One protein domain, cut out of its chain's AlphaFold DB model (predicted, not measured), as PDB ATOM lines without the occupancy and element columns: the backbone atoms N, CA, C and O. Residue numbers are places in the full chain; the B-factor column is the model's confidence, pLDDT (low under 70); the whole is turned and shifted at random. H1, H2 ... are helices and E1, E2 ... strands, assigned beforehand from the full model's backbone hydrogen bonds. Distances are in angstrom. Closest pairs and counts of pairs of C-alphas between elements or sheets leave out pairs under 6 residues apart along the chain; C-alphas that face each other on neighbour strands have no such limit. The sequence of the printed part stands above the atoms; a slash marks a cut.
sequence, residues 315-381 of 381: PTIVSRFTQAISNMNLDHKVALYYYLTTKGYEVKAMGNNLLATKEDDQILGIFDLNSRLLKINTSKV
ATOM      1  N   PRO A 315      39.532  -7.134 -11.323       96.38
ATOM      2  CA  PRO A 315      40.537  -6.592 -10.403       96.38
ATOM      3  C   PRO A 315      40.002  -6.348  -8.990       96.38
ATOM      4  O   PRO A 315      40.659  -6.702  -8.006       96.38
ATOM      5  N   THR A 316      38.800  -5.779  -8.869       95.75
ATOM      6  CA  THR A 316      38.188  -5.522  -7.561       95.75
ATOM      7  C   THR A 316      37.791  -6.827  -6.878       95.75
ATOM      8  O   THR A 316      38.080  -6.989  -5.694       95.75
ATOM      9  N   ILE A 317      37.227  -7.799  -7.604       97.75
ATOM     10  CA  ILE A 317      36.923  -9.146  -7.080       97.75
ATOM     11  C   ILE A 317      38.182  -9.796  -6.486       97.75
ATOM     12  O   ILE A 317      38.171 -10.243  -5.338       97.75
ATOM     13  N   VAL A 318      39.299  -9.786  -7.218       97.69
ATOM     14  CA  VAL A 318      40.583 -10.327  -6.740       97.69
ATOM     15  C   VAL A 318      41.090  -9.587  -5.498       97.69
ATOM     16  O   VAL A 318      41.566 -10.216  -4.547       97.69
ATOM     17  N   SER A 319      40.957  -8.259  -5.463       97.06
ATOM     18  CA  SER A 319      41.329  -7.455  -4.292       97.06
ATOM     19  C   SER A 319      40.490  -7.808  -3.060       97.06
ATOM     20  O   SER A 319      41.047  -7.995  -1.974       97.06
ATOM     21  N   ARG A 320      39.166  -7.952  -3.210       96.62
ATOM     22  CA  ARG A 320      38.254  -8.313  -2.112       96.62
ATOM     23  C   ARG A 320      38.518  -9.734  -1.612       96.62
ATOM     24  O   ARG A 320      38.585  -9.935  -0.401       96.62
ATOM     25  N   PHE A 321      38.775 -10.685  -2.512       98.06
ATOM     26  CA  PHE A 321      39.181 -12.041  -2.135       98.06
ATOM     27  C   PHE A 321      40.487 -12.048  -1.327       98.06
ATOM     28  O   PHE A 321      40.555 -12.656  -0.261       98.06
ATOM     29  N   THR A 322      41.504 -11.312  -1.786       97.25
ATOM     30  CA  THR A 322      42.805 -11.211  -1.100       97.25
ATOM     31  C   THR A 322      42.663 -10.618   0.307       97.25
ATOM     32  O   THR A 322      43.294 -11.090   1.255       97.25
ATOM     33  N   GLN A 323      41.803  -9.607   0.470       97.00
ATOM     34  CA  GLN A 323      41.478  -9.048   1.786       97.00
ATOM     35  C   GLN A 323      40.777 -10.080   2.679       97.00
ATOM     36  O   GLN A 323      41.142 -10.200   3.849       97.00
ATOM     37  N   ALA A 324      39.834 -10.860   2.141       97.25
ATOM     38  CA  ALA A 324      39.114 -11.882   2.899       97.25
ATOM     39  C   ALA A 324      40.067 -12.940   3.475       97.25
ATOM     40  O   ALA A 324      40.096 -13.137   4.688       97.25
ATOM     41  N   ILE A 325      40.915 -13.551   2.641       96.19
ATOM     42  CA  ILE A 325      41.865 -14.589   3.088       96.19
ATOM     43  C   ILE A 325      42.959 -14.051   4.025       96.19
ATOM     44  O   ILE A 325      43.562 -14.809   4.774       96.19
ATOM     45  N   SER A 326      43.205 -12.736   4.023       95.94
ATOM     46  CA  SER A 326      44.134 -12.103   4.971       95.94
ATOM     47  C   SER A 326      43.515 -11.884   6.356       95.94
ATOM     48  O   SER A 326      44.240 -11.748   7.338       95.94
ATOM     49  N   ASN A 327      42.183 -11.809   6.443       93.88
ATOM     50  CA  ASN A 327      41.450 -11.500   7.676       93.88
ATOM     51  C   ASN A 327      40.683 -12.702   8.243       93.88
ATOM     52  O   ASN A 327      40.129 -12.618   9.338       93.88
ATOM     53  N   MET A 328      40.627 -13.809   7.507       92.12
ATOM     54  CA  MET A 328      39.852 -14.990   7.855       92.12
ATOM     55  C   MET A 328      40.685 -16.250   7.643       92.12
ATOM     56  O   MET A 328      41.413 -16.363   6.664       92.12
ATOM     57  N   ASN A 329      40.531 -17.224   8.537       88.81
ATOM     58  CA  ASN A 329      41.111 -18.549   8.349       88.81
ATOM     59  C   ASN A 329      40.190 -19.375   7.437       88.81
ATOM     60  O   ASN A 329      39.168 -19.888   7.897       88.81
ATOM     61  N   LEU A 330      40.519 -19.437   6.148       91.81
ATOM     62  CA  LEU A 330      39.726 -20.091   5.108       91.81
ATOM     63  C   LEU A 330      40.575 -21.118   4.357       91.81
ATOM     64  O   LEU A 330      41.783 -20.946   4.219       91.81
ATOM     65  N   ASP A 331      39.930 -22.137   3.796       92.62
ATOM     66  CA  ASP A 331      40.511 -22.874   2.673       92.62
ATOM     67  C   ASP A 331      40.473 -21.952   1.445       92.62
ATOM     68  O   ASP A 331      39.390 -21.600   0.970       92.62
ATOM     69  N   HIS A 332      41.633 -21.484   0.966       96.12
ATOM     70  CA  HIS A 332      41.656 -20.439  -0.062       96.12
ATOM     71  C   HIS A 332      41.108 -20.959  -1.395       96.12
ATOM     72  O   HIS A 332      40.405 -20.222  -2.086       96.12
ATOM     73  N   LYS A 333      41.407 -22.205  -1.772       95.88
ATOM     74  CA  LYS A 333      40.970 -22.775  -3.053       95.88
ATOM     75  C   LYS A 333      39.460 -22.946  -3.084       95.88
ATOM     76  O   LYS A 333      38.806 -22.450  -4.003       95.88
ATOM     77  N   VAL A 334      38.902 -23.570  -2.050       95.19
ATOM     78  CA  VAL A 334      37.455 -23.786  -1.939       95.19
ATOM     79  C   VAL A 334      36.715 -22.450  -1.818       95.19
ATOM     80  O   VAL A 334      35.725 -22.220  -2.514       95.19
ATOM     81  N   ALA A 335      37.230 -21.517  -1.011       97.00
ATOM     82  CA  ALA A 335      36.634 -20.189  -0.875       97.00
ATOM     83  C   ALA A 335      36.666 -19.390  -2.189       97.00
ATOM     84  O   ALA A 335      35.679 -18.725  -2.516       97.00
ATOM     85  N   LEU A 336      37.759 -19.457  -2.967       98.12
ATOM     86  CA  LEU A 336      37.834 -18.783  -4.268       98.12
ATOM     87  C   LEU A 336      36.825 -19.379  -5.249       98.12
ATOM     88  O   LEU A 336      36.125 -18.626  -5.926       98.12
ATOM     89  N   TYR A 337      36.725 -20.709  -5.301       98.06
ATOM     90  CA  TYR A 337      35.768 -21.407  -6.157       98.06
ATOM     91  C   TYR A 337      34.337 -20.909  -5.920       98.06
ATOM     92  O   TYR A 337      33.666 -20.469  -6.861       98.06
ATOM     93  N   TYR A 338      33.878 -20.903  -4.665       97.56
ATOM     94  CA  TYR A 338      32.519 -20.463  -4.344       97.56
ATOM     95  C   TYR A 338      32.301 -18.977  -4.571       97.56
ATOM     96  O   TYR A 338      31.249 -18.576  -5.077       97.56
ATOM     97  N   TYR A 339      33.297 -18.155  -4.250       98.06
ATOM     98  CA  TYR A 339      33.201 -16.721  -4.458       98.06
ATOM     99  C   TYR A 339      33.067 -16.366  -5.942       98.06
ATOM    100  O   TYR A 339      32.150 -15.637  -6.319       98.06
ATOM    101  N   LEU A 340      33.918 -16.931  -6.801       98.19
ATOM    102  CA  LEU A 340      33.873 -16.691  -8.246       98.19
ATOM    103  C   LEU A 340      32.594 -17.246  -8.880       98.19
ATOM    104  O   LEU A 340      31.972 -16.559  -9.692       98.19
ATOM    105  N   THR A 341      32.141 -18.423  -8.440       97.38
ATOM    106  CA  THR A 341      30.848 -18.988  -8.857       97.38
ATOM    107  C   THR A 341      29.695 -18.046  -8.495       97.38
ATOM    108  O   THR A 341      28.844 -17.750  -9.330       97.38
ATOM    109  N   THR A 342      29.701 -17.486  -7.280       95.31
ATOM    110  CA  THR A 342      28.693 -16.510  -6.825       95.31
ATOM    111  C   THR A 342      28.737 -15.212  -7.636       95.31
ATOM    112  O   THR A 342      27.703 -14.600  -7.895       95.31
ATOM    113  N   LYS A 343      29.922 -14.802  -8.102       96.38
ATOM    114  CA  LYS A 343      30.105 -13.661  -9.016       96.38
ATOM    115  C   LYS A 343      29.717 -13.971 -10.470       96.38
ATOM    116  O   LYS A 343      29.791 -13.084 -11.327       96.38
ATOM    117  N   GLY A 344      29.270 -15.193 -10.754       96.62
ATOM    118  CA  GLY A 344      28.797 -15.626 -12.067       96.62
ATOM    119  C   GLY A 344      29.910 -15.997 -13.043       96.62
ATOM    120  O   GLY A 344      29.690 -15.911 -14.248       96.62
ATOM    121  N   TYR A 345      31.097 -16.356 -12.548       97.94
ATOM    122  CA  TYR A 345      32.146 -16.948 -13.378       97.94
ATOM    123  C   TYR A 345      31.903 -18.448 -13.558       97.94
ATOM    124  O   TYR A 345      31.493 -19.139 -12.625       97.94
ATOM    125  N   GLU A 346      32.227 -18.966 -14.740       97.94
ATOM    126  CA  GLU A 346      32.415 -20.401 -14.947       97.94
ATOM    127  C   GLU A 346      33.803 -20.776 -14.421       97.94
ATOM    128  O   GLU A 346      34.807 -20.289 -14.942       97.94
ATOM    129  N   VAL A 347      33.870 -21.601 -13.372       97.69
ATOM    130  CA  VAL A 347      35.130 -21.980 -12.716       97.69
ATOM    131  C   VAL A 347      35.509 -23.410 -13.097       97.69
ATOM    132  O   VAL A 347      34.742 -24.344 -12.871       97.69
ATOM    133  N   LYS A 348      36.711 -23.586 -13.644       94.06
ATOM    134  CA  LYS A 348      37.300 -24.875 -14.022       94.06
ATOM    135  C   LYS A 348      38.522 -25.166 -13.166       94.06
ATOM    136  O   LYS A 348      39.373 -24.298 -12.969       94.06
ATOM    137  N   ALA A 349      38.620 -26.400 -12.683       87.12
ATOM    138  CA  ALA A 349      39.847 -26.896 -12.080       87.12
ATOM    139  C   ALA A 349      40.883 -27.180 -13.178       87.12
ATOM    140  O   ALA A 349      40.556 -27.763 -14.211       87.12
ATOM    141  N   MET A 350      42.122 -26.760 -12.945       82.88
ATOM    142  CA  MET A 350      43.284 -27.050 -13.785       82.88
ATOM    143  C   MET A 350      44.387 -27.599 -12.879       82.88
ATOM    144  O   MET A 350      45.187 -26.835 -12.339       82.88
ATOM    145  N   GLY A 351      44.355 -28.909 -12.624       80.94
ATOM    146  CA  GLY A 351      45.190 -29.534 -11.593       80.94
ATOM    147  C   GLY A 351      44.909 -28.929 -10.214       80.94
ATOM    148  O   GLY A 351      43.754 -28.845  -9.774       80.94
ATOM    149  N   ASN A 352      45.950 -28.438  -9.536       85.88
ATOM    150  CA  ASN A 352      45.770 -27.753  -8.260       85.88
ATOM    151  C   ASN A 352      45.224 -26.308  -8.378       85.88
ATOM    152  O   ASN A 352      44.821 -25.710  -7.378       85.88
ATOM    153  N   ASN A 353      45.138 -25.756  -9.589       91.81
ATOM    154  CA  ASN A 353      44.783 -24.361  -9.839       91.81
ATOM    155  C   ASN A 353      43.314 -24.185 -10.250       91.81
ATOM    156  O   ASN A 353      42.617 -25.144 -10.589       91.81
ATOM    157  N   LEU A 354      42.831 -22.943 -10.215       95.56
ATOM    158  CA  LEU A 354      41.487 -22.581 -10.669       95.56
ATOM    159  C   LEU A 354      41.564 -21.554 -11.790       95.56
ATOM    160  O   LEU A 354      42.154 -20.486 -11.615       95.56
ATOM    161  N   LEU A 355      40.905 -21.856 -12.905       96.81
ATOM    162  CA  LEU A 355      40.678 -20.921 -13.994       96.81
ATOM    163  C   LEU A 355      39.201 -20.556 -14.055       96.81
ATOM    164  O   LEU A 355      38.350 -21.418 -14.242       96.81
ATOM    165  N   ALA A 356      38.901 -19.272 -13.922       97.94
ATOM    166  CA  ALA A 356      37.547 -18.757 -13.980       97.94
ATOM    167  C   ALA A 356      37.387 -17.795 -15.155       97.94
ATOM    168  O   ALA A 356      38.233 -16.922 -15.358       97.94
ATOM    169  N   THR A 357      36.295 -17.928 -15.904       97.50
ATOM    170  CA  THR A 357      35.997 -17.089 -17.076       97.50
ATOM    171  C   THR A 357      34.590 -16.511 -17.005       97.50
ATOM    172  O   THR A 357      33.646 -17.214 -16.632       97.50
ATOM    173  N   LYS A 358      34.438 -15.238 -17.379       97.19
ATOM    174  CA  LYS A 358      33.148 -14.551 -17.506       97.19
ATOM    175  C   LYS A 358      33.247 -13.481 -18.586       97.19
ATOM    176  O   LYS A 358      33.989 -12.522 -18.420       97.19
ATOM    177  N   GLU A 359      32.467 -13.626 -19.656       94.19
ATOM    178  CA  GLU A 359      32.581 -12.758 -20.840       94.19
ATOM    179  C   GLU A 359      34.040 -12.725 -21.338       94.19
ATOM    180  O   GLU A 359      34.595 -13.785 -21.623       94.19
ATOM    181  N   ASP A 360      34.661 -11.545 -21.398       94.25
ATOM    182  CA  ASP A 360      36.066 -11.380 -21.783       94.25
ATOM    183  C   ASP A 360      37.031 -11.490 -20.591       94.25
ATOM    184  O   ASP A 360      38.239 -11.505 -20.803       94.25
ATOM    185  N   ASP A 361      36.544 -11.529 -19.347       96.38
ATOM    186  CA  ASP A 361      37.385 -11.545 -18.148       96.38
ATOM    187  C   ASP A 361      37.822 -12.970 -17.780       96.38
ATOM    188  O   ASP A 361      37.039 -13.928 -17.784       96.38
ATOM    189  N   GLN A 362      39.085 -13.092 -17.375       97.19
ATOM    190  CA  GLN A 362      39.695 -14.326 -16.899       97.19
ATOM    191  C   GLN A 362      40.397 -14.094 -15.555       97.19
ATOM    192  O   GLN A 362      41.124 -13.115 -15.379       97.19
ATOM    193  N   ILE A 363      40.201 -15.012 -14.606       98.25
ATOM    194  CA  ILE A 363      40.868 -15.024 -13.298       98.25
ATOM    195  C   ILE A 363      41.563 -16.374 -13.118       98.25
ATOM    196  O   ILE A 363      40.919 -17.419 -13.177       98.25
ATOM    197  N   LEU A 364      42.874 -16.350 -12.872       96.88
ATOM    198  CA  LEU A 364      43.681 -17.540 -12.595       96.88
ATOM    199  C   LEU A 364      44.178 -17.499 -11.150       96.88
ATOM    200  O   LEU A 364      44.989 -16.636 -10.804       96.88
ATOM    201  N   GLY A 365      43.700 -18.431 -10.325       96.81
ATOM    202  CA  GLY A 365      44.183 -18.677  -8.966       96.81
ATOM    203  C   GLY A 365      45.164 -19.847  -8.941       96.81
ATOM    204  O   GLY A 365      44.819 -20.941  -9.384       96.81
ATOM    205  N   ILE A 366      46.365 -19.607  -8.417       90.25
ATOM    206  CA  ILE A 366      47.439 -20.592  -8.260       90.25
ATOM    207  C   ILE A 366      47.608 -20.907  -6.775       90.25
ATOM    208  O   ILE A 366      47.723 -19.978  -5.968       90.25
ATOM    209  N   PHE A 367      47.642 -22.190  -6.420       91.56
ATOM    210  CA  PHE A 367      47.621 -22.657  -5.031       91.56
ATOM    211  C   PHE A 367      48.791 -23.589  -4.708       91.56
ATOM    212  O   PHE A 367      49.298 -24.286  -5.582       91.56
ATOM    213  N   ASP A 368      49.190 -23.618  -3.435       82.94
ATOM    214  CA  ASP A 368      50.017 -24.691  -2.883       82.94
ATOM    215  C   ASP A 368      49.168 -25.942  -2.585       82.94
ATOM    216  O   ASP A 368      47.936 -25.930  -2.685       82.94
ATOM    217  N   LEU A 369      49.815 -27.041  -2.201       78.31
ATOM    218  CA  LEU A 369      49.149 -28.324  -1.935       78.31
ATOM    219  C   LEU A 369      48.250 -28.312  -0.699       78.31
ATOM    220  O   LEU A 369      47.336 -29.123  -0.580       78.31
ATOM    221  N   ASN A 370      48.465 -27.353   0.197       80.19
ATOM    222  CA  ASN A 370      47.595 -27.107   1.338       80.19
ATOM    223  C   ASN A 370      46.421 -26.185   0.963       80.19
ATOM    224  O   ASN A 370      45.781 -25.613   1.846       80.19
ATOM    225  N   SER A 371      46.146 -26.027  -0.338       88.31
ATOM    226  CA  SER A 371      45.088 -25.182  -0.896       88.31
ATOM    227  C   SER A 371      45.221 -23.701  -0.526       88.31
ATOM    228  O   SER A 371      44.236 -22.957  -0.548       88.31
ATOM    229  N   ARG A 372      46.435 -23.229  -0.214       92.00
ATOM    230  CA  ARG A 372      46.706 -21.813   0.056       92.00
ATOM    231  C   ARG A 372      47.086 -21.099  -1.226       92.00
ATOM    232  O   ARG A 372      47.962 -21.521  -1.969       92.00
ATOM    233  N   LEU A 373      46.433 -19.969  -1.467       95.81
ATOM    234  CA  LEU A 373      46.730 -19.101  -2.602       95.81
ATOM    235  C   LEU A 373      48.198 -18.625  -2.600       95.81
ATOM    236  O   LEU A 373      48.613 -17.912  -1.687       95.81
ATOM    237  N   LEU A 374      48.938 -18.951  -3.660       89.44
ATOM    238  CA  LEU A 374      50.279 -18.432  -3.952       89.44
ATOM    239  C   LEU A 374      50.214 -17.172  -4.817       89.44
ATOM    240  O   LEU A 374      50.951 -16.209  -4.598       89.44
ATOM    241  N   LYS A 375      49.337 -17.179  -5.825       91.38
ATOM    242  CA  LYS A 375      49.189 -16.074  -6.775       91.38
ATOM    243  C   LYS A 375      47.778 -16.038  -7.343       91.38
ATOM    244  O   LYS A 375      47.174 -17.075  -7.576       91.38
ATOM    245  N   ILE A 376      47.280 -14.841  -7.631       96.56
ATOM    246  CA  ILE A 376      46.028 -14.641  -8.357       96.56
ATOM    247  C   ILE A 376      46.220 -13.534  -9.391       96.56
ATOM    248  O   ILE A 376      46.762 -12.477  -9.073       96.56
ATOM    249  N   ASN A 377      45.840 -13.792 -10.641       89.62
ATOM    250  CA  ASN A 377      45.981 -12.834 -11.740       89.62
ATOM    251  C   ASN A 377      44.656 -12.652 -12.469       89.62
ATOM    252  O   ASN A 377      43.814 -13.548 -12.475       89.62
ATOM    253  N   THR A 378      44.523 -11.497 -13.118       95.69
ATOM    254  CA  THR A 378      43.420 -11.201 -14.032       95.69
ATOM    255  C   THR A 378      43.969 -10.963 -15.435       95.69
ATOM    256  O   THR A 378      45.049 -10.384 -15.593       95.69
ATOM    257  N   SER A 379      43.249 -11.431 -16.443       92.62
ATOM    258  CA  SER A 379      43.556 -11.267 -17.867       92.62
ATOM    259  C   SER A 379      42.262 -11.124 -18.665       92.62
ATOM    260  O   SER A 379      41.170 -11.256 -18.113       92.62
ATOM    261  N   LYS A 380      42.394 -10.822 -19.961       91.00
ATOM    262  CA  LYS A 380      41.288 -10.880 -20.916       91.00
ATOM    263  C   LYS A 380      41.526 -11.973 -21.954       91.00
ATOM    264  O   LYS A 380      42.692 -12.216 -22.275       91.00
ATOM    265  N   VAL A 381      40.451 -12.611 -22.419       74.44
ATOM    266  CA  VAL A 381      40.466 -13.672 -23.449       74.44
ATOM    267  C   VAL A 381      40.723 -13.106 -24.843       74.44
ATOM    268  O   VAL A 381      40.209 -12.005 -25.147       74.44
TER     269      VAL A 381
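This is residues 315 to 381 of the 381 residues of an uncharacterized protein of Imtechella halotolerans K1 (UniProt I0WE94). A twisted sheet of four strands has two helices, H1 and H2, over one face, and its other face is bare of named elements. H2 covers the inner strands E2 and E3, while H1 runs along the E4 side. The printed part has 67 residues, in the order H1, H2, E1, E2, E3, E4; the sheet's order is E1 - E2 - E3 - E4, all antiparallel, and the class is mixed, helices and strands. It is compact, with a radius of gyration of the C-alphas of 10.9 A, and rounded, spanning 31 by 25 by 18 A.

Start the sheet at E1, residues 346 to 350, then read E2, 353 to 358, E3, 361 to 367, 20.0 A long, and E4, 373 to 380, 20.8 A long, which ends at C-alpha 380, (41.288, -10.880, -20.916). Find C-alpha 315 at (40.537, -6.592, -10.403); from there H1 runs 18.8 A to residue 327. H2, residues 332 to 342, is 15.1 A long.

The strands form a meander, each the antiparallel neighbour of the one before; look for N 348 and O 355 at 2.8 A, N 356 and O 363 at 2.8 A, and N 366 and O 375 at 2.8 A. H2 is on the sheet at a height of 8.8 A, over E2 and E3; its closest C-alphas to E2 are Leu 340 and Ala 356, 7.1 A. H1, on the same face at 10.7 A, is over E4 and only just over E3, with 3 C-alphas; Pro 315 and Thr 378 have its closest C-alphas to E4, 6.5 A. The helical hairpin H1 and H2 only just touch, with 3 pairs of C-alphas within 8 A, through H1 residues 321 to 325 alone; the closest C-alphas, Ile 325 and His 332, are 6.6 A apart, at a steep tilt of 42 degrees, opposite ways. In both helices every O i to N i+4 pair is within hydrogen-bond range.

The farthest C-alphas, Asn 329 and Val 381, are 32.2 A apart. The printed part has no cut, its links are tight, and no printed residue is under 70 in pLDDT.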